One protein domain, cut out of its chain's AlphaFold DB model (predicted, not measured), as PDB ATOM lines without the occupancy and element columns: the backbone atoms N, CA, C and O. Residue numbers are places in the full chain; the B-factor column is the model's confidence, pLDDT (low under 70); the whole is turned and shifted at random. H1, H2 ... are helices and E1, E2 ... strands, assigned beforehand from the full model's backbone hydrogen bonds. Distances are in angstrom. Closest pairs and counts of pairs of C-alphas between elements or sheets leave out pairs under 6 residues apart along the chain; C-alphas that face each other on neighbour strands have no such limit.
ATOM      1  N   PRO A 126     184.450 129.229 145.600       96.88
ATOM      2  CA  PRO A 126     183.994 130.619 145.708       96.88
ATOM      3  C   PRO A 126     182.495 130.761 145.968       96.88
ATOM      4  O   PRO A 126     182.088 131.554 146.812       96.88
ATOM      5  N   ALA A 127     181.667 129.965 145.286       95.81
ATOM      6  CA  ALA A 127     180.218 130.032 145.445       95.81
ATOM      7  C   ALA A 127     179.774 129.556 146.840       95.81
ATOM      8  O   ALA A 127     178.911 130.171 147.463       95.81
ATOM      9  N   ILE A 128     180.413 128.506 147.369       97.56
ATOM     10  CA  ILE A 128     180.117 127.984 148.711       97.56
ATOM     11  C   ILE A 128     180.567 128.982 149.789       97.56
ATOM     12  O   ILE A 128     179.808 129.251 150.721       97.56
ATOM     13  N   ALA A 129     181.765 129.562 149.656       97.88
ATOM     14  CA  ALA A 129     182.273 130.578 150.578       97.88
ATOM     15  C   ALA A 129     181.376 131.817 150.620       97.88
ATOM     16  O   ALA A 129     180.990 132.264 151.700       97.88
ATOM     17  N   ASN A 130     180.981 132.322 149.449       96.81
ATOM     18  CA  ASN A 130     180.091 133.474 149.335       96.81
ATOM     19  C   ASN A 130     178.713 133.206 149.949       96.81
ATOM     20  O   ASN A 130     178.159 134.085 150.606       96.81
ATOM     21  N   GLU A 131     178.168 132.002 149.777       97.31
ATOM     22  CA  GLU A 131     176.899 131.622 150.396       97.31
ATOM     23  C   GLU A 131     177.009 131.573 151.928       97.31
ATOM     24  O   GLU A 131     176.171 132.152 152.621       97.31
ATOM     25  N   LEU A 132     178.055 130.945 152.484       97.81
ATOM     26  CA  LEU A 132     178.264 130.924 153.940       97.81
ATOM     27  C   LEU A 132     178.454 132.337 154.508       97.81
ATOM     28  O   LEU A 132     177.862 132.663 155.537       97.81
ATOM     29  N   LEU A 133     179.209 133.194 153.817       97.50
ATOM     30  CA  LEU A 133     179.386 134.599 154.192       97.50
ATOM     31  C   LEU A 133     178.070 135.386 154.108       97.50
ATOM     32  O   LEU A 133     177.778 136.212 154.972       97.50
ATOM     33  N   THR A 134     177.237 135.105 153.105       96.50
ATOM     34  CA  THR A 134     175.904 135.710 152.971       96.50
ATOM     35  C   THR A 134     175.005 135.310 154.139       96.50
ATOM     36  O   THR A 134     174.346 136.173 154.723       96.50
ATOM     37  N   ARG A 135     175.013 134.035 154.549       97.06
ATOM     38  CA  ARG A 135     174.261 133.555 155.725       97.06
ATOM     39  C   ARG A 135     174.774 134.112 157.046       97.06
ATOM     40  O   ARG A 135     173.980 134.284 157.967       97.06
ATOM     41  N   ALA A 136     176.072 134.380 157.148       96.88
ATOM     42  CA  ALA A 136     176.647 135.046 158.311       96.88
ATOM     43  C   ALA A 136     176.159 136.501 158.429       96.88
ATOM     44  O   ALA A 136     175.737 136.930 159.497       96.88
ATOM     45  N   ARG A 137     176.151 137.245 157.312       95.94
ATOM     46  CA  ARG A 137     175.810 138.680 157.288       95.94
ATOM     47  C   ARG A 137     174.314 138.982 157.324       95.94
ATOM     48  O   ARG A 137     173.909 140.035 157.812       95.94
ATOM     49  N   THR A 138     173.484 138.129 156.731       92.62
ATOM     50  CA  THR A 138     172.062 138.439 156.530       92.62
ATOM     51  C   THR A 138     171.195 137.973 157.697       92.62
ATOM     52  O   THR A 138     171.311 136.856 158.191       92.62
ATOM     53  N   ASN A 139     170.233 138.809 158.098       84.81
ATOM     54  CA  ASN A 139     169.182 138.442 159.058       84.81
ATOM     55  C   ASN A 139     168.022 137.653 158.410       84.81
ATOM     56  O   ASN A 139     166.884 137.724 158.868       84.81
ATOM     57  N   GLY A 140     168.290 136.954 157.305       82.94
ATOM     58  CA  GLY A 140     167.281 136.286 156.489       82.94
ATOM     59  C   GLY A 140     167.029 134.821 156.865       82.94
ATOM     60  O   GLY A 140     167.673 134.272 157.764       82.94
ATOM     61  N   PRO A 141     166.105 134.148 156.153       78.50
ATOM     62  CA  PRO A 141     165.978 132.698 156.229       78.50
ATOM     63  C   PRO A 141     167.320 132.047 155.870       78.50
ATOM     64  O   PRO A 141     167.891 132.332 154.821       78.50
ATOM     65  N   GLY A 142     167.823 131.191 156.761       86.31
ATOM     66  CA  GLY A 142     169.145 130.576 156.622       86.31
ATOM     67  C   GLY A 142     170.283 131.303 157.343       86.31
ATOM     68  O   GLY A 142     171.422 130.867 157.195       86.31
ATOM     69  N   LYS A 143     169.999 132.354 158.133       94.94
ATOM     70  CA  LYS A 143     170.977 132.965 159.050       94.94
ATOM     71  C   LYS A 143     171.682 131.892 159.879       94.94
ATOM     72  O   LYS A 143     171.021 131.013 160.435       94.94
ATOM     73  N   LEU A 144     173.005 132.000 159.990       96.94
ATOM     74  CA  LEU A 144     173.768 131.144 160.892       96.94
ATOM     75  C   LEU A 144     173.468 131.543 162.340       96.94
ATOM     76  O   LEU A 144     173.733 132.673 162.754       96.94
ATOM     77  N   ASP A 145     172.921 130.615 163.123       95.56
ATOM     78  CA  ASP A 145     172.954 130.763 164.579       95.56
ATOM     79  C   ASP A 145     174.403 130.656 165.101       95.56
ATOM     80  O   ASP A 145     175.305 130.222 164.383       95.56
ATOM     81  N   ALA A 146     174.653 131.038 166.356       94.38
ATOM     82  CA  ALA A 146     176.009 131.043 166.915       94.38
ATOM     83  C   ALA A 146     176.701 129.664 166.849       94.38
ATOM     84  O   ALA A 146     177.898 129.578 166.573       94.38
ATOM     85  N   SER A 147     175.951 128.573 167.041       96.00
ATOM     86  CA  SER A 147     176.489 127.207 166.985       96.00
ATOM     87  C   SER A 147     176.810 126.772 165.552       96.00
ATOM     88  O   SER A 147     177.804 126.091 165.298       96.00
ATOM     89  N   GLN A 148     175.976 127.179 164.598       97.31
ATOM     90  CA  GLN A 148     176.160 126.956 163.172       97.31
ATOM     91  C   GLN A 148     177.343 127.757 162.639       97.31
ATOM     92  O   GLN A 148     178.122 127.230 161.844       97.31
ATOM     93  N   TYR A 149     177.499 128.994 163.106       97.25
ATOM     94  CA  TYR A 149     178.612 129.850 162.736       97.25
ATOM     95  C   TYR A 149     179.931 129.259 163.249       97.25
ATOM     96  O   TYR A 149     180.843 129.048 162.455       97.25
ATOM     97  N   ALA A 150     179.996 128.842 164.519       96.88
ATOM     98  CA  ALA A 150     181.162 128.141 165.062       96.88
ATOM     99  C   ALA A 150     181.535 126.895 164.233       96.88
ATOM    100  O   ALA A 150     182.684 126.747 163.832       96.88
ATOM    101  N   LYS A 151     180.556 126.059 163.852       97.94
ATOM    102  CA  LYS A 151     180.792 124.891 162.975       97.94
ATOM    103  C   LYS A 151     181.314 125.265 161.584       97.94
ATOM    104  O   LYS A 151     182.078 124.498 160.988       97.94
ATOM    105  N   ALA A 152     180.867 126.396 161.038       98.06
ATOM    106  CA  ALA A 152     181.366 126.908 159.769       98.06
ATOM    107  C   ALA A 152     182.827 127.357 159.903       98.06
ATOM    108  O   ALA A 152     183.647 126.950 159.084       98.06
ATOM    109  N   ILE A 153     183.168 128.083 160.972       98.44
ATOM    110  CA  ILE A 153     184.546 128.489 161.278       98.44
ATOM    111  C   ILE A 153     185.453 127.279 161.496       98.44
ATOM    112  O   ILE A 153     186.488 127.192 160.845       98.44
ATOM    113  N   ASP A 154     185.042 126.299 162.302       98.31
ATOM    114  CA  ASP A 154     185.809 125.065 162.515       98.31
ATOM    115  C   ASP A 154     186.079 124.331 161.194       98.31
ATOM    116  O   ASP A 154     187.160 123.788 160.967       98.31
ATOM    117  N   THR A 155     185.094 124.325 160.290       98.50
ATOM    118  CA  THR A 155     185.249 123.722 158.963       98.50
ATOM    119  C   THR A 155     186.221 124.514 158.092       98.50
ATOM    120  O   THR A 155     187.028 123.899 157.400       98.50
ATOM    121  N   VAL A 156     186.182 125.847 158.130       98.31
ATOM    122  CA  VAL A 156     187.125 126.680 157.375       98.31
ATOM    123  C   VAL A 156     188.546 126.576 157.928       98.31
ATOM    124  O   VAL A 156     189.474 126.443 157.140       98.31
ATOM    125  N   LEU A 157     188.734 126.552 159.247       98.12
ATOM    126  CA  LEU A 157     190.048 126.319 159.858       98.12
ATOM    127  C   LEU A 157     190.586 124.924 159.509       98.12
ATOM    128  O   LEU A 157     191.764 124.765 159.211       98.12
ATOM    129  N   ALA A 158     189.721 123.906 159.442       97.94
ATOM    130  CA  ALA A 158     190.126 122.590 158.950       97.94
ATOM    131  C   ALA A 158     190.582 122.629 157.476       97.94
ATOM    132  O   ALA A 158     191.559 121.970 157.129       97.94
ATOM    133  N   ILE A 159     189.917 123.422 156.624       97.75
ATOM    134  CA  ILE A 159     190.339 123.672 155.233       97.75
ATOM    135  C   ILE A 159     191.675 124.432 155.200       97.75
ATOM    136  O   ILE A 159     192.558 124.081 154.420       97.75
ATOM    137  N   GLN A 160     191.859 125.436 156.065       97.69
ATOM    138  CA  GLN A 160     193.100 126.210 156.176       97.69
ATOM    139  C   GLN A 160     194.285 125.348 156.619       97.69
ATOM    140  O   GLN A 160     195.400 125.562 156.149       97.69
ATOM    141  N   ASN A 161     194.050 124.348 157.466       96.56
ATOM    142  CA  ASN A 161     195.075 123.415 157.915       96.56
ATOM    143  C   ASN A 161     195.444 122.351 156.865       96.56
ATOM    144  O   ASN A 161     196.516 121.759 156.950       96.56
ATOM    145  N   ASP A 162     194.570 122.068 155.893       96.88
ATOM    146  CA  ASP A 162     194.819 121.060 154.858       96.88
ATOM    147  C   ASP A 162     195.592 121.668 153.671       96.88
ATOM    148  O   ASP A 162     195.001 122.403 152.870       96.88
ATOM    149  N   PRO A 163     196.894 121.363 153.490       93.38
ATOM    150  CA  PRO A 163     197.702 121.941 152.417       93.38
ATOM    151  C   PRO A 163     197.210 121.555 151.012       93.38
ATOM    152  O   PRO A 163     197.535 122.247 150.051       93.38
ATOM    153  N   THR A 164     196.424 120.481 150.883       95.06
ATOM    154  CA  THR A 164     195.874 120.008 149.604       95.06
ATOM    155  C   THR A 164     194.545 120.667 149.244       95.06
ATOM    156  O   THR A 164     194.176 120.714 148.069       95.06
ATOM    157  N   ALA A 165     193.834 121.213 150.236       95.69
ATOM    158  CA  ALA A 165     192.593 121.930 150.003       95.69
ATOM    159  C   ALA A 165     192.864 123.262 149.292       95.69
ATOM    160  O   ALA A 165     193.816 123.982 149.606       95.69
ATOM    161  N   THR A 166     192.006 123.612 148.331       94.88
ATOM    162  CA  THR A 166     192.117 124.898 147.638       94.88
ATOM    163  C   THR A 166     191.715 126.033 148.574       94.88
ATOM    164  O   THR A 166     190.555 126.134 148.985       94.88
ATOM    165  N   TRP A 167     192.667 126.913 148.881       97.12
ATOM    166  CA  TRP A 167     192.384 128.143 149.605       97.12
ATOM    167  C   TRP A 167     191.872 129.226 148.655       97.12
ATOM    168  O   TRP A 167     192.462 129.477 147.607       97.12
ATOM    169  N   ILE A 168     190.794 129.893 149.055       97.12
ATOM    170  CA  ILE A 168     190.281 131.107 148.427       97.12
ATOM    171  C   ILE A 168     190.048 132.143 149.523       97.12
ATOM    172  O   ILE A 168     189.688 131.795 150.646       97.12
ATOM    173  N   GLU A 169     190.207 133.421 149.205       96.31
ATOM    174  CA  GLU A 169     190.095 134.494 150.203       96.31
ATOM    175  C   GLU A 169     188.708 134.578 150.854       96.31
ATOM    176  O   GLU A 169     188.607 134.951 152.018       96.31
ATOM    177  N   GLY A 170     187.651 134.151 150.151       97.19
ATOM    178  CA  GLY A 170     186.290 134.090 150.698       97.19
ATOM    179  C   GLY A 170     186.168 133.210 151.951       97.19
ATOM    180  O   GLY A 170     185.295 133.444 152.784       97.19
ATOM    181  N   TRP A 171     187.060 132.228 152.123       98.31
ATOM    182  CA  TRP A 171     187.163 131.461 153.363       98.31
ATOM    183  C   TRP A 171     187.685 132.315 154.520       98.31
ATOM    184  O   TRP A 171     187.087 132.321 155.595       98.31
ATOM    185  N   GLY A 172     188.752 133.081 154.288       97.69
ATOM    186  CA  GLY A 172     189.261 134.033 155.270       97.69
ATOM    187  C   GLY A 172     188.250 135.143 155.578       97.69
ATOM    188  O   GLY A 172     188.081 135.494 156.742       97.69
ATOM    189  N   ASP A 173     187.515 135.636 154.573       97.88
ATOM    190  CA  ASP A 173     186.488 136.675 154.757       97.88
ATOM    191  C   ASP A 173     185.392 136.220 155.736       97.88
ATOM    192  O   ASP A 173     184.866 137.025 156.504       97.88
ATOM    193  N   LEU A 174     185.055 134.922 155.748       97.88
ATOM    194  CA  LEU A 174     184.101 134.356 156.706       97.88
ATOM    195  C   LEU A 174     184.634 134.386 158.148       97.88
ATOM    196  O   LEU A 174     183.860 134.657 159.070       97.88
ATOM    197  N   ILE A 175     185.934 134.129 158.340       97.94
ATOM    198  CA  ILE A 175     186.606 134.204 159.648       97.94
ATOM    199  C   ILE A 175     186.681 135.656 160.127       97.94
ATOM    200  O   ILE A 175     186.340 135.938 161.276       97.94
ATOM    201  N   GLU A 176     187.060 136.592 159.256       95.69
ATOM    202  CA  GLU A 176     187.068 138.020 159.598       95.69
ATOM    203  C   GLU A 176     185.671 138.529 159.948       95.69
ATOM    204  O   GLU A 176     185.510 139.254 160.930       95.69
ATOM    205  N   GLN A 177     184.643 138.105 159.207       96.62
ATOM    206  CA  GLN A 177     183.261 138.429 159.548       96.62
ATOM    207  C   GLN A 177     182.892 137.895 160.941       96.62
ATOM    208  O   GLN A 177     182.311 138.631 161.731       96.62
ATOM    209  N   ALA A 178     183.309 136.673 161.294       96.31
ATOM    210  CA  ALA A 178     183.052 136.109 162.621       96.31
ATOM    211  C   ALA A 178     183.755 136.894 163.736       96.31
ATOM    212  O   ALA A 178     183.215 137.027 164.838       96.31
ATOM    213  N   LYS A 179     184.952 137.427 163.458       94.88
ATOM    214  CA  LYS A 179     185.663 138.331 164.370       94.88
ATOM    215  C   LYS A 179     184.891 139.634 164.565       94.88
ATOM    216  O   LYS A 179     184.702 140.055 165.703       94.88
ATOM    217  N   LEU A 180     184.417 140.249 163.478       93.62
ATOM    218  CA  LEU A 180     183.621 141.483 163.524       93.62
ATOM    219  C   LEU A 180     182.295 141.298 164.270       93.62
ATOM    220  O   LEU A 180     181.887 142.185 165.015       93.62
ATOM    221  N   ASP A 181     181.665 140.137 164.114       94.56
ATOM    222  CA  ASP A 181     180.410 139.794 164.787       94.56
ATOM    223  C   ASP A 181     180.616 139.369 166.257       94.56
ATOM    224  O   ASP A 181     179.646 139.109 166.969       94.56
ATOM    225  N   GLY A 182     181.867 139.288 166.733       94.69
ATOM    226  CA  GLY A 182     182.203 138.923 168.112       94.69
ATOM    227  C   GLY A 182     181.961 137.450 168.456       94.69
ATOM    228  O   GLY A 182     181.868 137.102 169.632       94.69
ATOM    229  N   VAL A 183     181.842 136.580 167.448       95.56
ATOM    230  CA  VAL A 183     181.589 135.137 167.624       95.56
ATOM    231  C   VAL A 183     182.839 134.276 167.416       95.56
ATOM    232  O   VAL A 183     182.825 133.085 167.733       95.56
ATOM    233  N   LEU A 184     183.930 134.853 166.902       95.88
ATOM    234  CA  LEU A 184     185.212 134.166 166.775       95.88
ATOM    235  C   LEU A 184     185.874 134.017 168.152       95.88
ATOM    236  O   LEU A 184     186.187 135.001 168.817       95.88
ATOM    237  N   SER A 185     186.112 132.778 168.581       95.75
ATOM    238  CA  SER A 185     186.857 132.531 169.821       95.75
ATOM    239  C   SER A 185     188.334 132.918 169.675       95.75
ATOM    240  O   SER A 185     188.912 132.737 168.604       95.75
ATOM    241  N   ALA A 186     188.979 133.351 170.764       92.56
ATOM    242  CA  ALA A 186     190.408 133.693 170.764       92.56
ATOM    243  C   ALA A 186     191.294 132.539 170.248       92.56
ATOM    244  O   ALA A 186     192.233 132.757 169.491       92.56
ATOM    245  N   LYS A 187     190.940 131.292 170.586       94.25
ATOM    246  CA  LYS A 187     191.636 130.092 170.099       94.25
ATOM    247  C   LYS A 187     191.486 129.896 168.585       94.25
ATOM    248  O   LYS A 187     192.426 129.467 167.920       94.25
ATOM    249  N   ALA A 188     190.303 130.172 168.039       95.94
ATOM    250  CA  ALA A 188     190.058 130.094 166.600       95.94
ATOM    251  C   ALA A 188     190.824 131.194 165.849       95.94
ATOM    252  O   ALA A 188     191.378 130.926 164.788       95.94
ATOM    253  N   GLU A 189     190.916 132.397 166.422       93.94
ATOM    254  CA  GLU A 189     191.736 133.487 165.884       93.94
ATOM    255  C   GLU A 189     193.233 133.145 165.896       93.94
ATOM    256  O   GLU A 189     193.902 133.280 164.873       93.94
ATOM    257  N   GLU A 190     193.748 132.628 167.012       90.81
ATOM    258  CA  GLU A 190     195.131 132.150 167.110       90.81
ATOM    259  C   GLU A 190     195.419 131.073 166.055       90.81
ATOM    260  O   GLU A 190     196.425 131.142 165.353       90.81
ATOM    261  N   THR A 191     194.495 130.120 165.887       94.75
ATOM    262  CA  THR A 191     194.590 129.063 164.869       94.75
ATOM    263  C   THR A 191     194.606 129.646 163.454       94.75
ATOM    264  O   THR A 191     195.435 129.238 162.643       94.75
ATOM    265  N   PHE A 192     193.741 130.625 163.166       95.44
ATOM    266  CA  PHE A 192     193.683 131.296 161.866       95.44
ATOM    267  C   PHE A 192     195.011 131.965 161.508       95.44
ATOM    268  O   PHE A 192     195.506 131.809 160.390       95.44
ATOM    269  N   ILE A 193     195.609 132.685 162.461       92.31
ATOM    270  CA  ILE A 193     196.881 133.379 162.247       92.31
ATOM    271  C   ILE A 193     198.033 132.368 162.135       92.31
ATOM    272  O   ILE A 193     198.877 132.492 161.249       92.31
ATOM    273  N   ALA A 194     198.039 131.339 162.987       92.12
ATOM    274  CA  ALA A 194     199.028 130.264 162.979       92.12
ATOM    275  C   ALA A 194     199.102 129.521 161.638       92.12
ATOM    276  O   ALA A 194     200.186 129.148 161.193       92.12
ATOM    277  N   GLN A 195     197.951 129.311 160.998       95.75
ATOM    278  CA  GLN A 195     197.820 128.567 159.743       95.75
ATOM    279  C   GLN A 195     197.869 129.463 158.495       95.75
ATOM    280  O   GLN A 195     197.796 128.959 157.374       95.75
ATOM    281  N   ALA A 196     197.990 130.785 158.662       95.56
ATOM    282  CA  ALA A 196     197.972 131.730 157.552       95.56
ATOM    283  C   ALA A 196     199.164 131.568 156.585       95.56
ATOM    284  O   ALA A 196     198.929 131.500 155.377       95.56
ATOM    285  N   PRO A 197     200.436 131.492 157.022       95.44
ATOM    286  CA  PRO A 197     201.545 131.281 156.099       95.44
ATOM    287  C   PRO A 197     201.762 129.795 155.802       95.44
ATOM    288  O   PRO A 197     201.961 128.977 156.698       95.44
ATOM    289  N   THR A 198     201.831 129.441 154.522       94.38
ATOM    290  CA  THR A 198     202.394 128.159 154.088       94.38
ATOM    291  C   THR A 198     203.858 128.375 153.731       94.38
ATOM    292  O   THR A 198     204.167 128.956 152.693       94.38
ATOM    293  N   LEU A 199     204.763 127.928 154.602       94.12
ATOM    294  CA  LEU A 199     206.205 128.041 154.391       94.12
ATOM    295  C   LEU A 199     206.759 126.794 153.700       94.12
ATOM    296  O   LEU A 199     206.326 125.670 153.963       94.12
ATOM    297  N   LYS A 200     207.757 126.992 152.843       92.94
ATOM    298  CA  LYS A 200     208.541 125.930 152.217       92.94
ATOM    299  C   LYS A 200     210.014 126.225 152.439       92.94
ATOM    300  O   LYS A 200     210.433 127.371 152.345       92.94
ATOM    301  N   ILE A 201     210.798 125.188 152.711       93.44
ATOM    302  CA  ILE A 201     212.253 125.306 152.660       93.44
ATOM    303  C   ILE A 201     212.783 124.709 151.368       93.44
ATOM    304  O   ILE A 201     212.375 123.621 150.954       93.44
ATOM    305  N   THR A 202     213.714 125.427 150.761       88.88
ATOM    306  CA  THR A 202     214.466 124.988 149.596       88.88
ATOM    307  C   THR A 202     215.944 125.038 149.963       88.88
ATOM    308  O   THR A 202     216.418 125.993 150.573       88.88
ATOM    309  N   THR A 203     216.681 123.979 149.659       91.50
ATOM    310  CA  THR A 203     218.102 123.883 149.993       91.50
ATOM    311  C   THR A 203     218.829 123.042 148.954       91.50
ATOM    312  O   THR A 203     218.185 122.390 148.127       91.50
ATOM    313  N   ARG A 204     220.162 123.049 148.986       84.19
ATOM    314  CA  ARG A 204     220.975 122.218 148.098       84.19
ATOM    315  C   ARG A 204     220.697 120.732 148.394       84.19
ATOM    316  O   ARG A 204     220.753 120.336 149.558       84.19
ATOM    317  N   PRO A 205     220.420 119.894 147.378       87.25
ATOM    318  CA  PRO A 205     220.098 118.487 147.609       87.25
ATOM    319  C   PRO A 205     221.298 117.680 148.113       87.25
ATOM    320  O   PRO A 205     221.099 116.683 148.798       87.25
ATOM    321  N   THR A 206     222.525 118.102 147.801       87.62
ATOM    322  CA  THR A 206     223.766 117.420 148.185       87.62
ATOM    323  C   THR A 206     224.754 118.380 148.848       87.62
ATOM    324  O   THR A 206     224.790 119.562 148.525       87.62
ATOM    325  N   THR A 207     225.590 117.902 149.764       90.00
ATOM    326  CA  THR A 207     226.744 118.650 150.293       90.00
ATOM    327  C   THR A 207     227.891 117.689 150.584       90.00
ATOM    328  O   THR A 207     227.645 116.502 150.761       90.00
ATOM    329  N   ARG A 208     229.147 118.139 150.604       85.94
ATOM    330  CA  ARG A 208     230.265 117.255 150.981       85.94
ATOM    331  C   ARG A 208     230.327 117.129 152.494       85.94
ATOM    332  O   ARG A 208     229.969 118.073 153.187       85.94
ATOM    333  N   ALA A 209     230.779 115.998 153.023       85.06
ATOM    334  CA  ALA A 209     231.265 115.985 154.393       85.06
ATOM    335  C   ALA A 209     232.444 116.983 154.472       85.06
ATOM    336  O   ALA A 209     233.183 117.204 153.515       85.06
ATOM    337  N   GLY A 210     232.473 117.782 155.536       78.38
ATOM    338  CA  GLY A 210     233.462 118.846 155.676       78.38
ATOM    339  C   GLY A 210     234.790 118.252 156.123       78.38
ATOM    340  O   GLY A 210     234.821 117.477 157.080       78.38
ATOM    341  N   ASN A 211     235.882 118.668 155.488       69.12
ATOM    342  CA  ASN A 211     237.235 118.215 155.795       69.12
ATOM    343  C   ASN A 211     237.747 118.892 157.092       69.12
ATOM    344  O   ASN A 211     238.637 119.742 157.046       69.12
ATOM    345  N   GLY A 212     237.171 118.600 158.264       75.25
ATOM    346  CA  GLY A 212     237.688 119.125 159.535       75.25
ATOM    347  C   GLY A 212     236.699 119.211 160.698       75.25
ATOM    348  O   GLY A 212     235.655 118.567 160.726       75.25
ATOM    349  N   ASN A 213     237.058 120.032 161.694       81.88
ATOM    350  CA  ASN A 213     236.266 120.248 162.914       81.88
ATOM    351  C   ASN A 213     234.969 121.039 162.667       81.88
ATOM    352  O   ASN A 213     234.067 121.012 163.504       81.88
ATOM    353  N   ALA A 214     234.880 121.758 161.546       81.56
ATOM    354  CA  ALA A 214     233.669 122.440 161.114       81.56
ATOM    355  C   ALA A 214     232.943 121.553 160.098       81.56
ATOM    356  O   ALA A 214     233.542 121.120 159.114       81.56
ATOM    357  N   GLY A 215     231.662 121.274 160.337       86.88
ATOM    358  CA  GLY A 215     230.853 120.579 159.345       86.88
ATOM    359  C   GLY A 215     230.614 121.443 158.100       86.88
ATOM    360  O   GLY A 215     230.904 122.643 158.092       86.88
ATOM    361  N   PRO A 216     230.090 120.848 157.023       89.56
ATOM    362  CA  PRO A 216     229.819 121.577 155.792       89.56
ATOM    363  C   PRO A 216     228.741 122.638 156.006       89.56
ATOM    364  O   PRO A 216     227.833 122.459 156.817       89.56
ATOM    365  N   THR A 217     228.825 123.743 155.268       88.31
ATOM    366  CA  THR A 217     227.789 124.780 155.294       88.31
ATOM    367  C   THR A 217     226.821 124.572 154.137       88.31
ATOM    368  O   THR A 217     227.224 124.245 153.025       88.31
ATOM    369  N   ILE A 218     225.530 124.726 154.411       89.12
ATOM    370  CA  ILE A 218     224.451 124.580 153.442       89.12
ATOM    371  C   ILE A 218     223.533 125.810 153.497       89.12
ATOM    372  O   ILE A 218     223.056 126.165 154.581       89.12
ATOM    373  N   PRO A 219     223.256 126.449 152.345       88.06
ATOM    374  CA  PRO A 219     222.276 127.518 152.264       88.06
ATOM    375  C   PRO A 219     220.864 126.940 152.318       88.06
ATOM    376  O   PRO A 219     220.514 126.013 151.580       88.06
ATOM    377  N   VAL A 220     220.029 127.507 153.176       87.75
ATOM    378  CA  VAL A 220     218.618 127.157 153.297       87.75
ATOM    379  C   VAL A 220     217.787 128.394 153.054       87.75
ATOM    380  O   VAL A 220     217.823 129.348 153.827       87.75
ATOM    381  N   ARG A 221     217.017 128.367 151.976       87.56
ATOM    382  CA  ARG A 221     216.044 129.400 151.660       87.56
ATOM    383  C   ARG A 221     214.703 129.032 152.274       87.56
ATOM    384  O   ARG A 221     214.245 127.897 152.131       87.56
ATOM    385  N   ILE A 222     214.091 129.987 152.960       88.62
ATOM    386  CA  ILE A 222     212.738 129.860 153.500       88.62
ATOM    387  C   ILE A 222     211.824 130.729 152.646       88.62
ATOM    388  O   ILE A 222     211.903 131.952 152.698       88.62
ATOM    389  N   ASP A 223     210.964 130.073 151.878       86.94
ATOM    390  CA  ASP A 223     210.000 130.682 150.975       86.94
ATOM    391  C   ASP A 223     208.599 130.706 151.592       86.94
ATOM    392  O   ASP A 223     208.172 129.764 152.268       86.94
ATOM    393  N   LEU A 224     207.831 131.748 151.269       90.25
ATOM    394  CA  LEU A 224     206.381 131.746 151.440       90.25
ATOM    395  C   LEU A 224     205.748 131.066 150.216       90.25
ATOM    396  O   LEU A 224     205.600 131.677 149.162       90.25
ATOM    397  N   ALA A 225     205.381 129.793 150.347       90.88
ATOM    398  CA  ALA A 225     204.746 129.024 149.276       90.88
ATOM    399  C   ALA A 225     203.290 129.445 149.020       90.88
ATOM    400  O   ALA A 225     202.768 129.244 147.925       90.88
ATOM    401  N   GLY A 226     202.628 130.021 150.023       90.94
ATOM    402  CA  GLY A 226     201.275 130.541 149.893       90.94
ATOM    403  C   GLY A 226     200.833 131.312 151.129       90.94
ATOM    404  O   GLY A 226     201.367 131.121 152.222       90.94
ATOM    405  N   ALA A 227     199.836 132.174 150.948       93.50
ATOM    406  CA  ALA A 227     199.188 132.916 152.020       93.50
ATOM    407  C   ALA A 227     197.711 132.522 152.082       93.50
ATOM    408  O   ALA A 227     196.970 132.669 151.109       93.50
ATOM    409  N   ARG A 228     197.287 132.016 153.235       96.50
ATOM    410  CA  ARG A 228     195.919 131.598 153.524       96.50
ATOM    411  C   ARG A 228     195.233 132.621 154.421       96.50
ATOM    412  O   ARG A 228     194.957 132.349 155.585       96.50
ATOM    413  N   VAL A 229     195.015 133.816 153.880       95.94
ATOM    414  CA  VAL A 229     194.411 134.965 154.577       95.94
ATOM    415  C   VAL A 229     193.078 135.378 153.940       95.94
ATOM    416  O   VAL A 229     192.709 134.854 152.882       95.94
ATOM    417  N   ALA A 230     192.333 136.274 154.593       96.38
ATOM    418  CA  ALA A 230     191.141 136.898 154.015       96.38
ATOM    419  C   ALA A 230     191.521 137.998 153.027       96.38
ATOM    420  O   ALA A 230     192.651 138.483 153.035       96.38
ATOM    421  N   SER A 231     190.558 138.454 152.228       94.81
ATOM    422  CA  SER A 231     190.781 139.512 151.240       94.81
ATOM    423  C   SER A 231     191.156 140.849 151.892       94.81
ATOM    424  O   SER A 231     191.969 141.592 151.341       94.81
ATOM    425  N   GLY A 232     190.591 141.152 153.065       89.00
ATOM    426  CA  GLY A 232     190.860 142.367 153.841       89.00
ATOM    427  C   GLY A 232     192.020 142.251 154.831       89.00
ATOM    428  O   GLY A 232     192.424 143.263 155.407       89.00
ATOM    429  N   THR A 233     192.583 141.055 155.012       89.50
ATOM    430  CA  THR A 233     193.609 140.806 156.024       89.50
ATOM    431  C   THR A 233     194.941 141.448 155.640       89.50
ATOM    432  O   THR A 233     195.426 141.279 154.520       89.50
ATOM    433  N   SER A 234     195.586 142.093 156.613       87.38
ATOM    434  CA  SER A 234     197.006 142.447 156.579       87.38
ATOM    435  C   SER A 234     197.661 141.958 157.868       87.38
ATOM    436  O   SER A 234     197.311 142.421 158.954       87.38
ATOM    437  N   LEU A 235     198.580 141.001 157.765       87.12
ATOM    438  CA  LEU A 235     199.343 140.463 158.891       87.12
ATOM    439  C   LEU A 235     200.825 140.706 158.651       87.12
ATOM    440  O   LEU A 235     201.318 140.479 157.551       87.12
ATOM    441  N   ASN A 236     201.545 141.100 159.696       85.81
ATOM    442  CA  ASN A 236     203.000 141.078 159.695       85.81
ATOM    443  C   ASN A 236     203.443 140.076 160.755       85.81
ATOM    444  O   ASN A 236     203.228 140.303 161.942       85.81
ATOM    445  N   LEU A 237     204.039 138.968 160.328       88.12
ATOM    446  CA  LEU A 237     204.435 137.889 161.227       88.12
ATOM    447  C   LEU A 237     205.961 137.875 161.360       88.12
ATOM    448  O   LEU A 237     206.633 137.454 160.415       88.12
ATOM    449  N   PRO A 238     206.544 138.351 162.477       89.44
ATOM    450  CA  PRO A 238     207.960 138.140 162.741       89.44
ATOM    451  C   PRO A 238     208.284 136.645 162.724       89.44
ATOM    452  O   PRO A 238     207.682 135.860 163.458       89.44
ATOM    453  N   LEU A 239     209.246 136.257 161.893       89.62
ATOM    454  CA  LEU A 239     209.762 134.899 161.817       89.62
ATOM    455  C   LEU A 239     211.087 134.832 162.570       89.62
ATOM    456  O   LEU A 239     211.993 135.623 162.316       89.62
ATOM    457  N   THR A 240     211.222 133.862 163.467       91.31
ATOM    458  CA  THR A 240     212.466 133.601 164.200       91.31
ATOM    459  C   THR A 240     212.911 132.157 164.005       91.31
ATOM    460  O   THR A 240     212.078 131.252 163.933       91.31
ATOM    461  N   LEU A 241     214.223 131.928 163.913       92.19
ATOM    462  CA  LEU A 241     214.796 130.582 163.934       92.19
ATOM    463  C   LEU A 241     215.033 130.167 165.388       92.19
ATOM    464  O   LEU A 241     215.870 130.751 166.078       92.19
ATOM    465  N   GLU A 242     214.301 129.159 165.858       93.88
ATOM    466  CA  GLU A 242     214.493 128.607 167.200       93.88
ATOM    467  C   GLU A 242     215.671 127.635 167.212       93.88
ATOM    468  O   GLU A 242     216.581 127.757 168.029       93.88
ATOM    469  N   SER A 243     215.669 126.672 166.289       94.50
ATOM    470  CA  SER A 243     216.756 125.706 166.138       94.50
ATOM    471  C   SER A 243     216.798 125.103 164.737       94.50
ATOM    472  O   SER A 243     215.799 125.054 164.018       94.50
ATOM    473  N   ALA A 244     217.971 124.604 164.362       95.50
ATOM    474  CA  ALA A 244     218.173 123.784 163.181       95.50
ATOM    475  C   ALA A 244     218.869 122.481 163.583       95.50
ATOM    476  O   ALA A 244     219.713 122.467 164.481       95.50
ATOM    477  N   SER A 245     218.517 121.373 162.940       96.56
ATOM    478  CA  SER A 245     219.134 120.073 163.211       96.56
ATOM    479  C   SER A 245     219.164 119.177 161.979       96.56
ATOM    480  O   SER A 245     218.296 119.281 161.118       96.56
ATOM    481  N   VAL A 246     220.146 118.280 161.910       96.69
ATOM    482  CA  VAL A 246     220.247 117.214 160.907       96.69
ATOM    483  C   VAL A 246     220.223 115.879 161.632       96.69
ATOM    484  O   VAL A 246     221.079 115.625 162.478       96.69
ATOM    485  N   ASP A 247     219.207 115.060 161.357       96.62
ATOM    486  CA  ASP A 247     218.946 113.792 162.057       96.62
ATOM    487  C   ASP A 247     218.978 113.930 163.594       96.62
ATOM    488  O   ASP A 247     219.557 113.118 164.316       96.62
ATOM    489  N   GLY A 248     218.397 115.019 164.105       96.19
ATOM    490  CA  GLY A 248     218.347 115.331 165.536       96.19
ATOM    491  C   GLY A 248     219.635 115.916 166.130       96.19
ATOM    492  O   GLY A 248     219.610 116.378 167.270       96.19
ATOM    493  N   LYS A 249     220.747 115.968 165.383       96.00
ATOM    494  CA  LYS A 249     221.979 116.657 165.805       96.00
ATOM    495  C   LYS A 249     221.891 118.143 165.470       96.00
ATOM    496  O   LYS A 249     221.524 118.496 164.353       96.00
ATOM    497  N   ALA A 250     222.236 119.016 166.413       95.75
ATOM    498  CA  ALA A 250     222.136 120.464 166.228       95.75
ATOM    499  C   ALA A 250     223.034 120.960 165.080       95.75
ATOM    500  O   ALA A 250     224.233 120.691 165.064       95.75
ATOM    501  N   ALA A 251     222.445 121.698 164.140       94.56
ATOM    502  CA  ALA A 251     223.162 122.475 163.138       94.56
ATOM    503  C   ALA A 251     223.342 123.901 163.667       94.56
ATOM    504  O   ALA A 251     222.436 124.460 164.291       94.56
ATOM    505  N   THR A 252     224.507 124.495 163.435       92.31
ATOM    506  CA  THR A 252     224.809 125.846 163.907       92.31
ATOM    507  C   THR A 252     224.562 126.850 162.801       92.31
ATOM    508  O   THR A 252     225.017 126.683 161.674       92.31
ATOM    509  N   LEU A 253     223.861 127.924 163.130       88.06
ATOM    510  CA  LEU A 253     223.708 129.058 162.237       88.06
ATOM    511  C   LEU A 253     225.066 129.739 162.023       88.06
ATOM    512  O   LEU A 253     225.759 130.010 163.003       88.06
ATOM    513  N   ASN A 254     225.430 130.044 160.777       82.00
ATOM    514  CA  ASN A 254     226.613 130.846 160.484       82.00
ATOM    515  C   ASN A 254     226.222 132.340 160.404       82.00
ATOM    516  O   ASN A 254     225.635 132.767 159.405       82.00
ATOM    517  N   PRO A 255     226.515 133.158 161.436       66.94
ATOM    518  CA  PRO A 255     226.078 134.554 161.487       66.94
ATOM    519  C   PRO A 255     226.822 135.457 160.492       66.94
ATOM    520  O   PRO A 255     226.361 136.556 160.206       66.94
ATOM    521  N   ALA A 256     227.968 135.025 159.951       56.00
ATOM    522  CA  ALA A 256     228.786 135.856 159.066       56.00
ATOM    523  C   ALA A 256     228.171 136.064 157.667       56.00
ATOM    524  O   ALA A 256     228.654 136.905 156.907       56.00
ATOM    525  N   SER A 257     227.121 135.317 157.316       54.19
ATOM    526  CA  SER A 257     226.542 135.305 155.969       54.19
ATOM    527  C   SER A 257     225.023 135.483 155.917       54.19
ATOM    528  O   SER A 257     224.459 135.481 154.827       54.19
ATOM    529  N   THR A 258     224.349 135.706 157.049       52.81
ATOM    530  CA  THR A 258     222.922 136.073 157.075       52.81
ATOM    531  C   THR A 258     222.773 137.539 156.644       52.81
ATOM    532  O   THR A 258     222.638 138.445 157.458       52.81
ATOM    533  N   ARG A 259     222.875 137.804 155.335       52.28
ATOM    534  CA  ARG A 259     222.523 139.103 154.748       52.28
ATOM    535  C   ARG A 259     221.088 139.043 154.252       52.28
ATOM    536  O   ARG A 259     220.787 138.303 153.320       52.28
ATOM    537  N   THR A 260     220.218 139.863 154.829       49.75
ATOM    538  CA  THR A 260     218.891 140.109 154.268       49.75
ATOM    539  C   THR A 260     219.062 140.793 152.908       49.75
ATOM    540  O   THR A 260     219.743 141.816 152.793       49.75
ATOM    541  N   ARG A 261     218.499 140.203 151.848       42.03
ATOM    542  CA  ARG A 261     218.566 140.736 150.482       42.03
ATOM    543  C   ARG A 261     217.880 142.107 150.452       42.03
ATOM    544  O   ARG A 261     216.661 142.184 150.521       42.03
ATOM    545  N   GLY A 262     218.669 143.180 150.369       44.38
ATOM    546  CA  GLY A 262     218.157 144.554 150.367       44.38
ATOM    547  C   GLY A 262     218.423 145.365 151.634       44.38
ATOM    548  O   GLY A 262     217.711 146.337 151.851       44.38
ATOM    549  N   ALA A 280     219.453 130.947 169.947       57.03
ATOM    550  CA  ALA A 280     218.059 130.612 169.653       57.03
ATOM    551  C   ALA A 280     217.168 131.864 169.739       57.03
ATOM    552  O   ALA A 280     217.304 132.654 170.676       57.03
ATOM    553  N   GLY A 281     216.266 132.046 168.769       69.81
ATOM    554  CA  GLY A 281     215.391 133.222 168.692       69.81
ATOM    555  C   GLY A 281     215.913 134.349 167.796       69.81
ATOM    556  O   GLY A 281     215.461 135.485 167.928       69.81
ATOM    557  N   MET A 282     216.843 134.064 166.877       71.06
ATOM    558  CA  MET A 282     217.298 135.066 165.910       71.06
ATOM    559  C   MET A 282     216.139 135.470 164.978       71.06
ATOM    560  O   MET A 282     215.536 134.584 164.358       71.06
ATOM    561  N   PRO A 283     215.824 136.773 164.843       80.44
ATOM    562  CA  PRO A 283     214.836 137.242 163.882       80.44
ATOM    563  C   PRO A 283     215.356 137.018 162.462       80.44
ATOM    564  O   PRO A 283     216.384 137.561 162.070       80.44
ATOM    565  N   LEU A 284     214.636 136.207 161.693       82.44
ATOM    566  CA  LEU A 284     214.893 135.993 160.270       82.44
ATOM    567  C   LEU A 284     214.263 137.087 159.406       82.44
ATOM    568  O   LEU A 284     214.640 137.249 158.255       82.44
ATOM    569  N   GLY A 285     213.293 137.829 159.938       83.62
ATOM    570  CA  GLY A 285     212.619 138.918 159.238       83.62
ATOM    571  C   GLY A 285     211.128 138.966 159.547       83.62
ATOM    572  O   GLY A 285     210.637 138.266 160.431       83.62
ATOM    573  N   MET A 286     210.406 139.801 158.806       83.06
ATOM    574  CA  MET A 286     208.949 139.923 158.885       83.06
ATOM    575  C   MET A 286     208.312 139.274 157.658       83.06
ATOM    576  O   MET A 286     208.784 139.483 156.541       83.06
ATOM    577  N   ILE A 287     207.223 138.534 157.859       86.50
ATOM    578  CA  ILE A 287     206.381 138.006 156.784       86.50
ATOM    579  C   ILE A 287     205.150 138.896 156.622       86.50
ATOM    580  O   ILE A 287     204.222 138.767 157.425       86.50
ATOM    581  N   PRO A 288     205.108 139.789 155.617       87.12
ATOM    582  CA  PRO A 288     203.879 140.478 155.274       87.12
ATOM    583  C   PRO A 288     202.950 139.507 154.531       87.12
ATOM    584  O   PRO A 288     203.294 138.985 153.472       87.12
ATOM    585  N   LEU A 289     201.764 139.265 155.078       89.00
ATOM    586  CA  LEU A 289     200.672 138.570 154.403       89.00
ATOM    587  C   LEU A 289     199.565 139.582 154.135       89.00
ATOM    588  O   LEU A 289     199.059 140.206 155.066       89.00
ATOM    589  N   GLN A 290     199.182 139.739 152.874       89.69
ATOM    590  CA  GLN A 290     198.122 140.659 152.474       89.69
ATOM    591  C   GLN A 290     197.114 139.937 151.591       89.69
ATOM    592  O   GLN A 290     197.495 139.247 150.645       89.69
ATOM    593  N   GLY A 291     195.836 140.124 151.898       89.50
ATOM    594  CA  GLY A 291     194.752 139.780 150.990       89.50
ATOM    595  C   GLY A 291     194.643 140.761 149.826       89.50
ATOM    596  O   GLY A 291     195.146 141.890 149.874       89.50
ATOM    597  N   SER A 292     193.932 140.348 148.779       90.00
ATOM    598  CA  SER A 292     193.765 141.117 147.543       90.00
ATOM    599  C   SER A 292     193.201 142.530 147.745       90.00
ATOM    600  O   SER A 292     193.567 143.447 147.007       90.00
ATOM    601  N   ARG A 293     192.341 142.746 148.753       85.56
ATOM    602  CA  ARG A 293     191.750 144.060 149.069       85.56
ATOM    603  C   ARG A 293     192.615 144.889 150.020       85.56
ATOM    604  O   ARG A 293     192.596 146.117 149.924       85.56
ATOM    605  N   ALA A 294     193.402 144.255 150.891       77.62
ATOM    606  CA  ALA A 294     194.318 144.953 151.798       77.62
ATOM    607  C   ALA A 294     195.438 145.690 151.040       77.62
ATOM    608  O   ALA A 294     195.782 146.830 151.364       77.62
ATOM    609  N   GLY A 295     195.961 145.079 149.971       61.22
ATOM    610  CA  GLY A 295     197.022 145.676 149.154       61.22
ATOM    611  C   GLY A 295     196.626 147.002 148.491       61.22
ATOM    612  O   GLY A 295     197.473 147.877 148.308       61.22
ATOM    613  N   GLN A 296     195.339 147.206 148.179       60.31
ATOM    614  CA  GLN A 296     194.859 148.455 147.573       60.31
ATOM    615  C   GLN A 296     194.873 149.636 148.552       60.31
ATOM    616  O   GLN A 296     195.148 150.764 148.150       60.31
ATOM    617  N   THR A 297     194.613 149.391 149.837       53.50
ATOM    618  CA  THR A 297     194.606 150.438 150.870       53.50
ATOM    619  C   THR A 297     196.012 150.734 151.386       53.50
ATOM    620  O   THR A 297     196.369 151.903 151.539       53.50
ATOM    621  N   ALA A 298     196.851 149.708 151.573       49.72
ATOM    622  CA  ALA A 298     198.233 149.887 152.022       49.72
ATOM    623  C   ALA A 298     199.107 150.622 150.988       49.72
ATOM    624  O   ALA A 298     199.891 151.497 151.363       49.72
ATOM    625  N   ASN A 310     206.054 139.640 147.413       51.97
ATOM    626  CA  ASN A 310     205.560 138.713 148.441       51.97
ATOM    627  C   ASN A 310     206.553 137.557 148.711       51.97
ATOM    628  O   ASN A 310     206.169 136.504 149.214       51.97
ATOM    629  N   GLN A 311     207.818 137.707 148.317       54.88
ATOM    630  CA  GLN A 311     208.846 136.701 148.475       54.88
ATOM    631  C   GLN A 311     209.591 136.993 149.771       54.88
ATOM    632  O   GLN A 311     210.423 137.899 149.837       54.88
ATOM    633  N   LEU A 312     209.322 136.184 150.799       63.62
ATOM    634  CA  LEU A 312     210.393 135.883 151.736       63.62
ATOM    635  C   LEU A 312     211.510 135.234 150.930       63.62
ATOM    636  O   LEU A 312     211.377 134.094 150.504       63.62
ATOM    637  N   ASP A 313     212.584 135.975 150.710       64.12
ATOM    638  CA  ASP A 313     213.834 135.434 150.188       64.12
ATOM    639  C   ASP A 313     214.875 135.488 151.309       64.12
ATOM    640  O   ASP A 313     215.907 136.154 151.219       64.12
ATOM    641  N   GLN A 314     214.523 134.864 152.441       74.94
ATOM    642  CA  GLN A 314     215.427 134.743 153.578       74.94
ATOM    643  C   GLN A 314     216.309 133.524 153.351       74.94
ATOM    644  O   GLN A 314     215.838 132.383 153.384       74.94
ATOM    645  N   ILE A 315     217.591 133.782 153.110       79.31
ATOM    646  CA  ILE A 315     218.616 132.754 152.977       79.31
ATOM    647  C   ILE A 315     219.356 132.660 154.305       79.31
ATOM    648  O   ILE A 315     219.879 133.642 154.833       79.31
ATOM    649  N   VAL A 316     219.384 131.450 154.844       85.81
ATOM    650  CA  VAL A 316     220.001 131.122 156.116       85.81
ATOM    651  C   VAL A 316     221.097 130.097 155.872       85.81
ATOM    652  O   VAL A 316     220.831 129.006 155.380       85.81
ATOM    653  N   ASN A 317     222.330 130.428 156.236       87.12
ATOM    654  CA  ASN A 317     223.457 129.516 156.092       87.12
ATOM    655  C   ASN A 317     223.635 128.683 157.362       87.12
ATOM    656  O   ASN A 317     223.883 129.220 158.446       87.12
ATOM    657  N   LEU A 318     223.500 127.366 157.226       91.44
ATOM    658  CA  LEU A 318     223.610 126.418 158.328       91.44
ATOM    659  C   LEU A 318     224.883 125.598 158.187       91.44
ATOM    660  O   LEU A 318     225.083 124.920 157.187       91.44
ATOM    661  N   THR A 319     225.718 125.614 159.212       92.94
ATOM    662  CA  THR A 319     226.835 124.688 159.360       92.94
ATOM    663  C   THR A 319     226.309 123.397 159.976       92.94
ATOM    664  O   THR A 319     225.750 123.388 161.077       92.94
ATOM    665  N   LEU A 320     226.438 122.299 159.238       94.75
ATOM    666  CA  LEU A 320     225.964 120.994 159.663       94.75
ATOM    667  C   LEU A 320     226.822 120.429 160.810       94.75
ATOM    668  O   LEU A 320     227.980 120.820 160.959       94.75
ATOM    669  N   PRO A 321     226.283 119.499 161.621       95.25
ATOM    670  CA  PRO A 321     227.064 118.803 162.635       95.25
ATOM    671  C   PRO A 321     228.347 118.182 162.046       95.25
ATOM    672  O   PRO A 321     228.268 117.504 161.015       95.25
ATOM    673  N   PRO A 322     229.520 118.353 162.683       93.38
ATOM    674  CA  PRO A 322     230.741 117.692 162.234       93.38
ATOM    675  C   PRO A 322     230.607 116.166 162.342       93.38
ATOM    676  O   PRO A 322     229.933 115.643 163.235       93.38
ATOM    677  N   GLY A 323     231.245 115.440 161.419       91.31
ATOM    678  CA  GLY A 323     231.223 113.973 161.399       91.31
ATOM    679  C   GLY A 323     229.882 113.352 160.987       91.31
ATOM    680  O   GLY A 323     229.577 112.227 161.389       91.31
ATOM    681  N   LEU A 324     229.050 114.065 160.220       94.50
ATOM    682  CA  LEU A 324     227.948 113.430 159.494       94.50
ATOM    683  C   LEU A 324     228.522 112.398 158.516       94.50
ATOM    684  O   LEU A 324     229.344 112.733 157.667       94.50
ATOM    685  N   ALA A 325     228.114 111.138 158.674       95.00
ATOM    686  CA  ALA A 325     228.501 110.076 157.755       95.00
ATOM    687  C   ALA A 325     227.915 110.357 156.364       95.00
ATOM    688  O   ALA A 325     226.821 110.902 156.293       95.00
ATOM    689  N   PRO A 326     228.574 109.958 155.270       94.75
ATOM    690  CA  PRO A 326     227.979 110.076 153.949       94.75
ATOM    691  C   PRO A 326     226.647 109.316 153.842       94.75
ATOM    692  O   PRO A 326     226.537 108.181 154.312       94.75
ATOM    693  N   GLY A 327     225.645 109.921 153.208       95.19
ATOM    694  CA  GLY A 327     224.312 109.350 153.047       95.19
ATOM    695  C   GLY A 327     223.195 110.392 153.028       95.19
ATOM    696  O   GLY A 327     223.427 111.595 152.964       95.19
ATOM    697  N   LYS A 328     221.946 109.919 153.062       97.25
ATOM    698  CA  LYS A 328     220.752 110.777 153.093       97.25
ATOM    699  C   LYS A 328     220.398 111.136 154.529       97.25
ATOM    700  O   LYS A 328     220.195 110.244 155.347       97.25
ATOM    701  N   HIS A 329     220.228 112.424 154.782       97.00
ATOM    702  CA  HIS A 329     219.871 112.992 156.073       97.00
ATOM    703  C   HIS A 329     218.622 113.865 155.962       97.00
ATOM    704  O   HIS A 329     218.266 114.356 154.886       97.00
ATOM    705  N   THR A 330     217.955 114.080 157.092       97.75
ATOM    706  CA  THR A 330     216.808 114.983 157.200       97.75
ATOM    707  C   THR A 330     217.219 116.249 157.937       97.75
ATOM    708  O   THR A 330     217.484 116.229 159.139       97.75
ATOM    709  N   LEU A 331     217.234 117.369 157.217       96.88
ATOM    710  CA  LEU A 331     217.371 118.700 157.791       96.88
ATOM    711  C   LEU A 331     216.012 119.151 158.334       96.88
ATOM    712  O   LEU A 331     215.026 119.167 157.601       96.88
ATOM    713  N   THR A 332     215.972 119.530 159.608       97.19
ATOM    714  CA  THR A 332     214.784 120.011 160.317       97.19
ATOM    715  C   THR A 332     215.039 121.410 160.865       97.19
ATOM    716  O   THR A 332     215.972 121.605 161.649       97.19
ATOM    717  N   LEU A 333     214.193 122.370 160.497       95.94
ATOM    718  CA  LEU A 333     214.161 123.713 161.070       95.94
ATOM    719  C   LEU A 333     212.952 123.848 161.988       95.94
ATOM    720  O   LEU A 333     211.832 123.554 161.571       95.94
ATOM    721  N   LYS A 334     213.174 124.332 163.208       96.00
ATOM    722  CA  LYS A 334     212.114 124.805 164.098       96.00
ATOM    723  C   LYS A 334     212.116 126.325 164.081       96.00
ATOM    724  O   LYS A 334     213.113 126.961 164.421       96.00
ATOM    725  N   LEU A 335     211.004 126.885 163.644       94.50
ATOM    726  CA  LEU A 335     210.768 128.311 163.505       94.50
ATOM    727  C   LEU A 335     209.683 128.721 164.495       94.50
ATOM    728  O   LEU A 335     208.785 127.931 164.771       94.50
ATOM    729  N   ASN A 336     209.720 129.961 164.967       92.81
ATOM    730  CA  ASN A 336     208.600 130.561 165.684       92.81
ATOM    731  C   ASN A 336     208.087 131.762 164.899       92.81
ATOM    732  O   ASN A 336     208.844 132.692 164.602       92.81
ATOM    733  N   LEU A 337     206.797 131.734 164.581       91.25
ATOM    734  CA  LEU A 337     206.065 132.893 164.093       91.25
ATOM    735  C   LEU A 337     205.467 133.622 165.281       91.25
ATOM    736  O   LEU A 337     204.602 133.089 165.969       91.25
ATOM    737  N   ALA A 338     205.907 134.846 165.521       87.69
ATOM    738  CA  ALA A 338     205.224 135.702 166.468       87.69
ATOM    739  C   ALA A 338     204.001 136.326 165.791       87.69
ATOM    740  O   ALA A 338     204.058 136.789 164.655       87.69
ATOM    741  N   THR A 339     202.892 136.376 166.510       80.50
ATOM    742  CA  THR A 339     201.767 137.244 166.176       80.50
ATOM    743  C   THR A 339     202.026 138.565 166.885       80.50
ATOM    744  O   THR A 339     201.681 138.758 168.046       80.50
ATOM    745  N   GLN A 340     202.771 139.459 166.234       67.81
ATOM    746  CA  GLN A 340     202.783 140.845 166.683       67.81
ATOM    747  C   GLN A 340     201.594 141.541 166.047       67.81
ATOM    748  O   GLN A 340     201.398 141.450 164.836       67.81
ATOM    749  N   ASP A 341     200.827 142.263 166.860       59.22
ATOM    750  CA  ASP A 341     199.988 143.316 166.313       59.22
ATOM    751  C   ASP A 341     200.938 144.281 165.574       59.22
ATOM    752  O   ASP A 341     201.821 144.864 166.218       59.22
ATOM    753  N   PRO A 342     200.836 144.423 164.238       51.19
ATOM    754  CA  PRO A 342     201.738 145.268 163.460       51.19
ATOM    755  C   PRO A 342     201.749 146.726 163.935       51.19
ATOM    756  O   PRO A 342     202.652 147.477 163.572       51.19
ATOM    757  N   TYR A 343     200.767 147.126 164.746       50.81
ATOM    758  CA  TYR A 343     200.649 148.461 165.310       50.81
ATOM    759  C   TYR A 343     201.262 148.603 166.715       50.81
ATOM    760  O   TYR A 343     201.509 149.725 167.155       50.81
ATOM    761  N   ALA A 344     201.584 147.504 167.407       53.09
ATOM    762  CA  ALA A 344     202.188 147.544 168.744       53.09
ATOM    763  C   ALA A 344     203.669 147.976 168.741       53.09
ATOM    764  O   ALA A 344     204.197 148.361 169.782       53.09
ATOM    765  N   SER A 345     204.349 147.957 167.588       49.25
ATOM    766  CA  SER A 345     205.773 148.309 167.474       49.25
ATOM    767  C   SER A 345     206.065 149.813 167.320       49.25
ATOM    768  O   SER A 345     207.222 150.182 167.125       49.25
ATOM    769  N   GLY A 346     205.067 150.696 167.486       45.53
ATOM    770  CA  GLY A 346     205.325 152.122 167.742       45.53
ATOM    771  C   GLY A 346     204.646 153.148 166.834       45.53
ATOM    772  O   GLY A 346     205.041 154.311 166.877       45.53
ATOM    773  N   ASN A 347     203.622 152.786 166.051       47.62
ATOM    774  CA  ASN A 347     202.784 153.788 165.378       47.62
ATOM    775  C   ASN A 347     201.575 154.140 166.267       47.62
ATOM    776  O   ASN A 347     200.707 153.292 166.464       47.62
ATOM    777  N   PRO A 348     201.484 155.367 166.816       48.22
ATOM    778  CA  PRO A 348     200.569 155.662 167.921       48.22
ATOM    779  C   PRO A 348     199.080 155.732 167.543       48.22
ATOM    780  O   PRO A 348     198.249 155.916 168.432       48.22
ATOM    781  N   THR A 360     196.876 148.922 172.915       60.75
ATOM    782  CA  THR A 360     197.486 148.291 174.095       60.75
ATOM    783  C   THR A 360     198.251 147.059 173.627       60.75
ATOM    784  O   THR A 360     197.691 146.267 172.873       60.75
ATOM    785  N   ALA A 361     199.505 146.901 174.063       62.03
ATOM    786  CA  ALA A 361     200.354 145.771 173.693       62.03
ATOM    787  C   ALA A 361     199.623 144.444 173.954       62.03
ATOM    788  O   ALA A 361     199.481 144.013 175.100       62.03
ATOM    789  N   ALA A 362     199.109 143.829 172.889       65.50
ATOM    790  CA  ALA A 362     198.482 142.524 172.968       65.50
ATOM    791  C   ALA A 362     199.555 141.481 173.324       65.50
ATOM    792  O   ALA A 362     200.714 141.637 172.922       65.50
ATOM    793  N   PRO A 363     199.209 140.428 174.084       71.12
ATOM    794  CA  PRO A 363     200.134 139.333 174.331       71.12
ATOM    795  C   PRO A 363     200.604 138.748 172.994       71.12
ATOM    796  O   PRO A 363     199.792 138.370 172.153       71.12
ATOM    797  N   THR A 364     201.920 138.691 172.802       79.81
ATOM    798  CA  THR A 364     202.522 138.072 171.620       79.81
ATOM    799  C   THR A 364     202.356 136.563 171.723       79.81
ATOM    800  O   THR A 364     203.005 135.926 172.554       79.81
ATOM    801  N   THR A 365     201.527 135.976 170.867       84.75
ATOM    802  CA  THR A 365     201.444 134.517 170.759       84.75
ATOM    803  C   THR A 365     202.470 134.027 169.747       84.75
ATOM    804  O   THR A 365     202.510 134.523 168.618       84.75
ATOM    805  N   THR A 366     203.314 133.074 170.143       90.19
ATOM    806  CA  THR A 366     204.299 132.428 169.266       90.19
ATOM    807  C   THR A 366     203.779 131.087 168.773       90.19
ATOM    808  O   THR A 366     203.442 130.217 169.574       90.19
ATOM    809  N   VAL A 367     203.768 130.905 167.460       90.19
ATOM    810  CA  VAL A 367     203.328 129.687 166.786       90.19
ATOM    811  C   VAL A 367     204.561 128.916 166.306       90.19
ATOM    812  O   VAL A 367     205.276 129.414 165.428       90.19
ATOM    813  N   PRO A 368     204.822 127.709 166.838       93.75
ATOM    814  CA  PRO A 368     205.942 126.895 166.395       93.75
ATOM    815  C   PRO A 368     205.640 126.252 165.036       93.75
ATOM    816  O   PRO A 368     204.605 125.617 164.840       93.75
ATOM    817  N   ILE A 369     206.582 126.365 164.102       93.44
ATOM    818  CA  ILE A 369     206.554 125.717 162.790       93.44
ATOM    819  C   ILE A 369     207.763 124.802 162.667       93.44
ATOM    820  O   ILE A 369     208.891 125.198 162.944       93.44
ATOM    821  N   THR A 370     207.542 123.574 162.202       96.00
ATOM    822  CA  THR A 370     208.626 122.648 161.858       96.00
ATOM    823  C   THR A 370     208.652 122.425 160.354       96.00
ATOM    824  O   THR A 370     207.665 121.976 159.779       96.00
ATOM    825  N   LEU A 371     209.786 122.721 159.721       95.56
ATOM    826  CA  LEU A 371     210.023 122.474 158.301       95.56
ATOM    827  C   LEU A 371     211.103 121.409 158.141       95.56
ATOM    828  O   LEU A 371     212.128 121.459 158.819       95.56
ATOM    829  N   THR A 372     210.891 120.456 157.236       97.06
ATOM    830  CA  THR A 372     211.836 119.358 156.985       97.06
ATOM    831  C   THR A 372     212.161 119.232 155.509       97.06
ATOM    832  O   THR A 372     211.268 119.332 154.669       97.06
ATOM    833  N   THR A 373     213.417 118.945 155.189       96.31
ATOM    834  CA  THR A 373     213.863 118.633 153.829       96.31
ATOM    835  C   THR A 373     214.960 117.575 153.853       96.31
ATOM    836  O   THR A 373     215.625 117.377 154.871       96.31
ATOM    837  N   LYS A 374     215.124 116.855 152.743       96.94
ATOM    838  CA  LYS A 374     216.151 115.820 152.603       96.94
ATOM    839  C   LYS A 374     217.398 116.418 151.974       96.94
ATOM    840  O   LYS A 374     217.295 117.145 150.990       96.94
ATOM    841  N   ILE A 375     218.549 116.062 152.524       95.62
ATOM    842  CA  ILE A 375     219.868 116.415 152.001       95.62
ATOM    843  C   ILE A 375     220.721 115.152 151.922       95.62
ATOM    844  O   ILE A 375     220.506 114.209 152.681       95.62
ATOM    845  N   GLU A 376     221.681 115.109 151.013       95.00
ATOM    846  CA  GLU A 376     222.607 113.992 150.859       95.00
ATOM    847  C   GLU A 376     224.040 114.466 151.096       95.00
ATOM    848  O   GLU A 376     224.559 115.325 150.389       95.00
ATOM    849  N   VAL A 377     224.675 113.931 152.134       93.88
ATOM    850  CA  VAL A 377     226.074 114.201 152.448       93.88
ATOM    851  C   VAL A 377     226.928 113.226 151.647       93.88
ATOM    852  O   VAL A 377     226.783 112.013 151.763       93.88
ATOM    853  N   LEU A 378     227.808 113.748 150.808       91.00
ATOM    854  CA  LEU A 378     228.714 112.973 149.974       91.00
ATOM    855  C   LEU A 378     230.064 112.817 150.687       91.00
ATOM    856  O   LEU A 378     230.471 113.734 151.401       91.00
ATOM    857  N   PRO A 379     230.776 111.692 150.515       89.94
ATOM    858  CA  PRO A 379     232.109 111.535 151.090       89.94
ATOM    859  C   PRO A 379     233.085 112.591 150.548       89.94
ATOM    860  O   PRO A 379     233.043 112.895 149.355       89.94
TER     861      PRO A 379
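Overview. This is residues 126 to 262, 280 to 298, 310 to 348 and 360 to 379 of the 629 residues of an uncharacterized protein of Phycisphaerales bacterium (UniProt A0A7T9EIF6). Nine strands form one strongly twisted sheet that rolls round into a long, narrow, nearly closed, flattened barrel, with E1 running on into E2 to bring E3 and E9 into one ring. A head of three helices, H1, H2 and H3, in an up-and-down bundle, sits beyond one end, and H4 joins head and sheet. The printed part has 215 residues, with H1 to H4, E1 to E6, H5, E7, E8 and E9 in that order; the class is mixed, helices and strands. It is elongated, spanning 72 by 39 by 28 A, and only just loose, close to compact, with a radius of gyration of the C-alphas of 20.6 A.

Arrangement. The branched sheet has E4, residues 234 to 246, with three neighbours; E4 bends by 55 degrees at residue 243. E5, residues 249 to 253, and E6, residues 282 to 290, lie on one side of E4, and E8, residues 327 to 339, on the other. These three are antiparallel to E4, with N 246 and O 249 at 2.8 A, N 237 and O 287 at 2.9 A, and N 334 and O 243 at 2.8 A; E4 and E5 form a hairpin. E9, residues 365 to 378, is antiparallel to E8 at 162 degrees, with N 333 and O 371 at 2.8 A. E2, residues 206 to 208, is parallel to E9, with N 207 and O 376 at 2.8 A. E7, residues 314 to 319, is antiparallel to E5, with N 319 and O 252 at 2.8 A. E3, residues 217 to 227, is antiparallel to E7, with N 220 and O 316 at 2.8 A, and to E1, residues 197 to 203, with N 200 and O 223 at 2.9 A. H4, residues 186 to 194, is on the sheet at a height of 10.0 A; its closest C-alphas to E9 are Ala 194 and Val 367, 5.8 A apart. H4 touches residues 153 to 160 of H2, residues 146 to 161, at Phe 192 and Leu 157, C-alphas 6.5 A apart. H2 and H3, residues 169 to 180, form a hairpin, their closest C-alphas, Val 156 and Trp 171, 6.2 A apart. H1, residues 126 to 137, touches H3 at a shallow tilt of 11 degrees, the same way, closest at the C-alphas of Ala 129 and Gly 170, 5.3 A. H5, residues 294 to 298, only grazes the sheet. In H1 to H5 every O i to N i+4 pair is within hydrogen-bond range.

Along the chain. E9 is 40.5 A long, E8 38.2 A, E4 34.6 A, E3 29.9 A and H2 22.4 A. H1 begins at C-alpha 126 (183.994, 130.619, 145.708), and E9 ends at C-alpha 378 (228.714, 112.973, 149.974).

Size, cuts and confidence. The farthest C-alphas, Pro 141 and Gly 212, are 73.1 A apart. Residues 263 to 279, 299 to 309 and 349 to 359 are not printed, with gaps of 23.8, 13.8 and 10.1 A between C-alphas. No link printed whole is long. Mean pLDDT of the printed part is 86.9; 31 residues are under 70, among them 255 to 262 and 340 to 348.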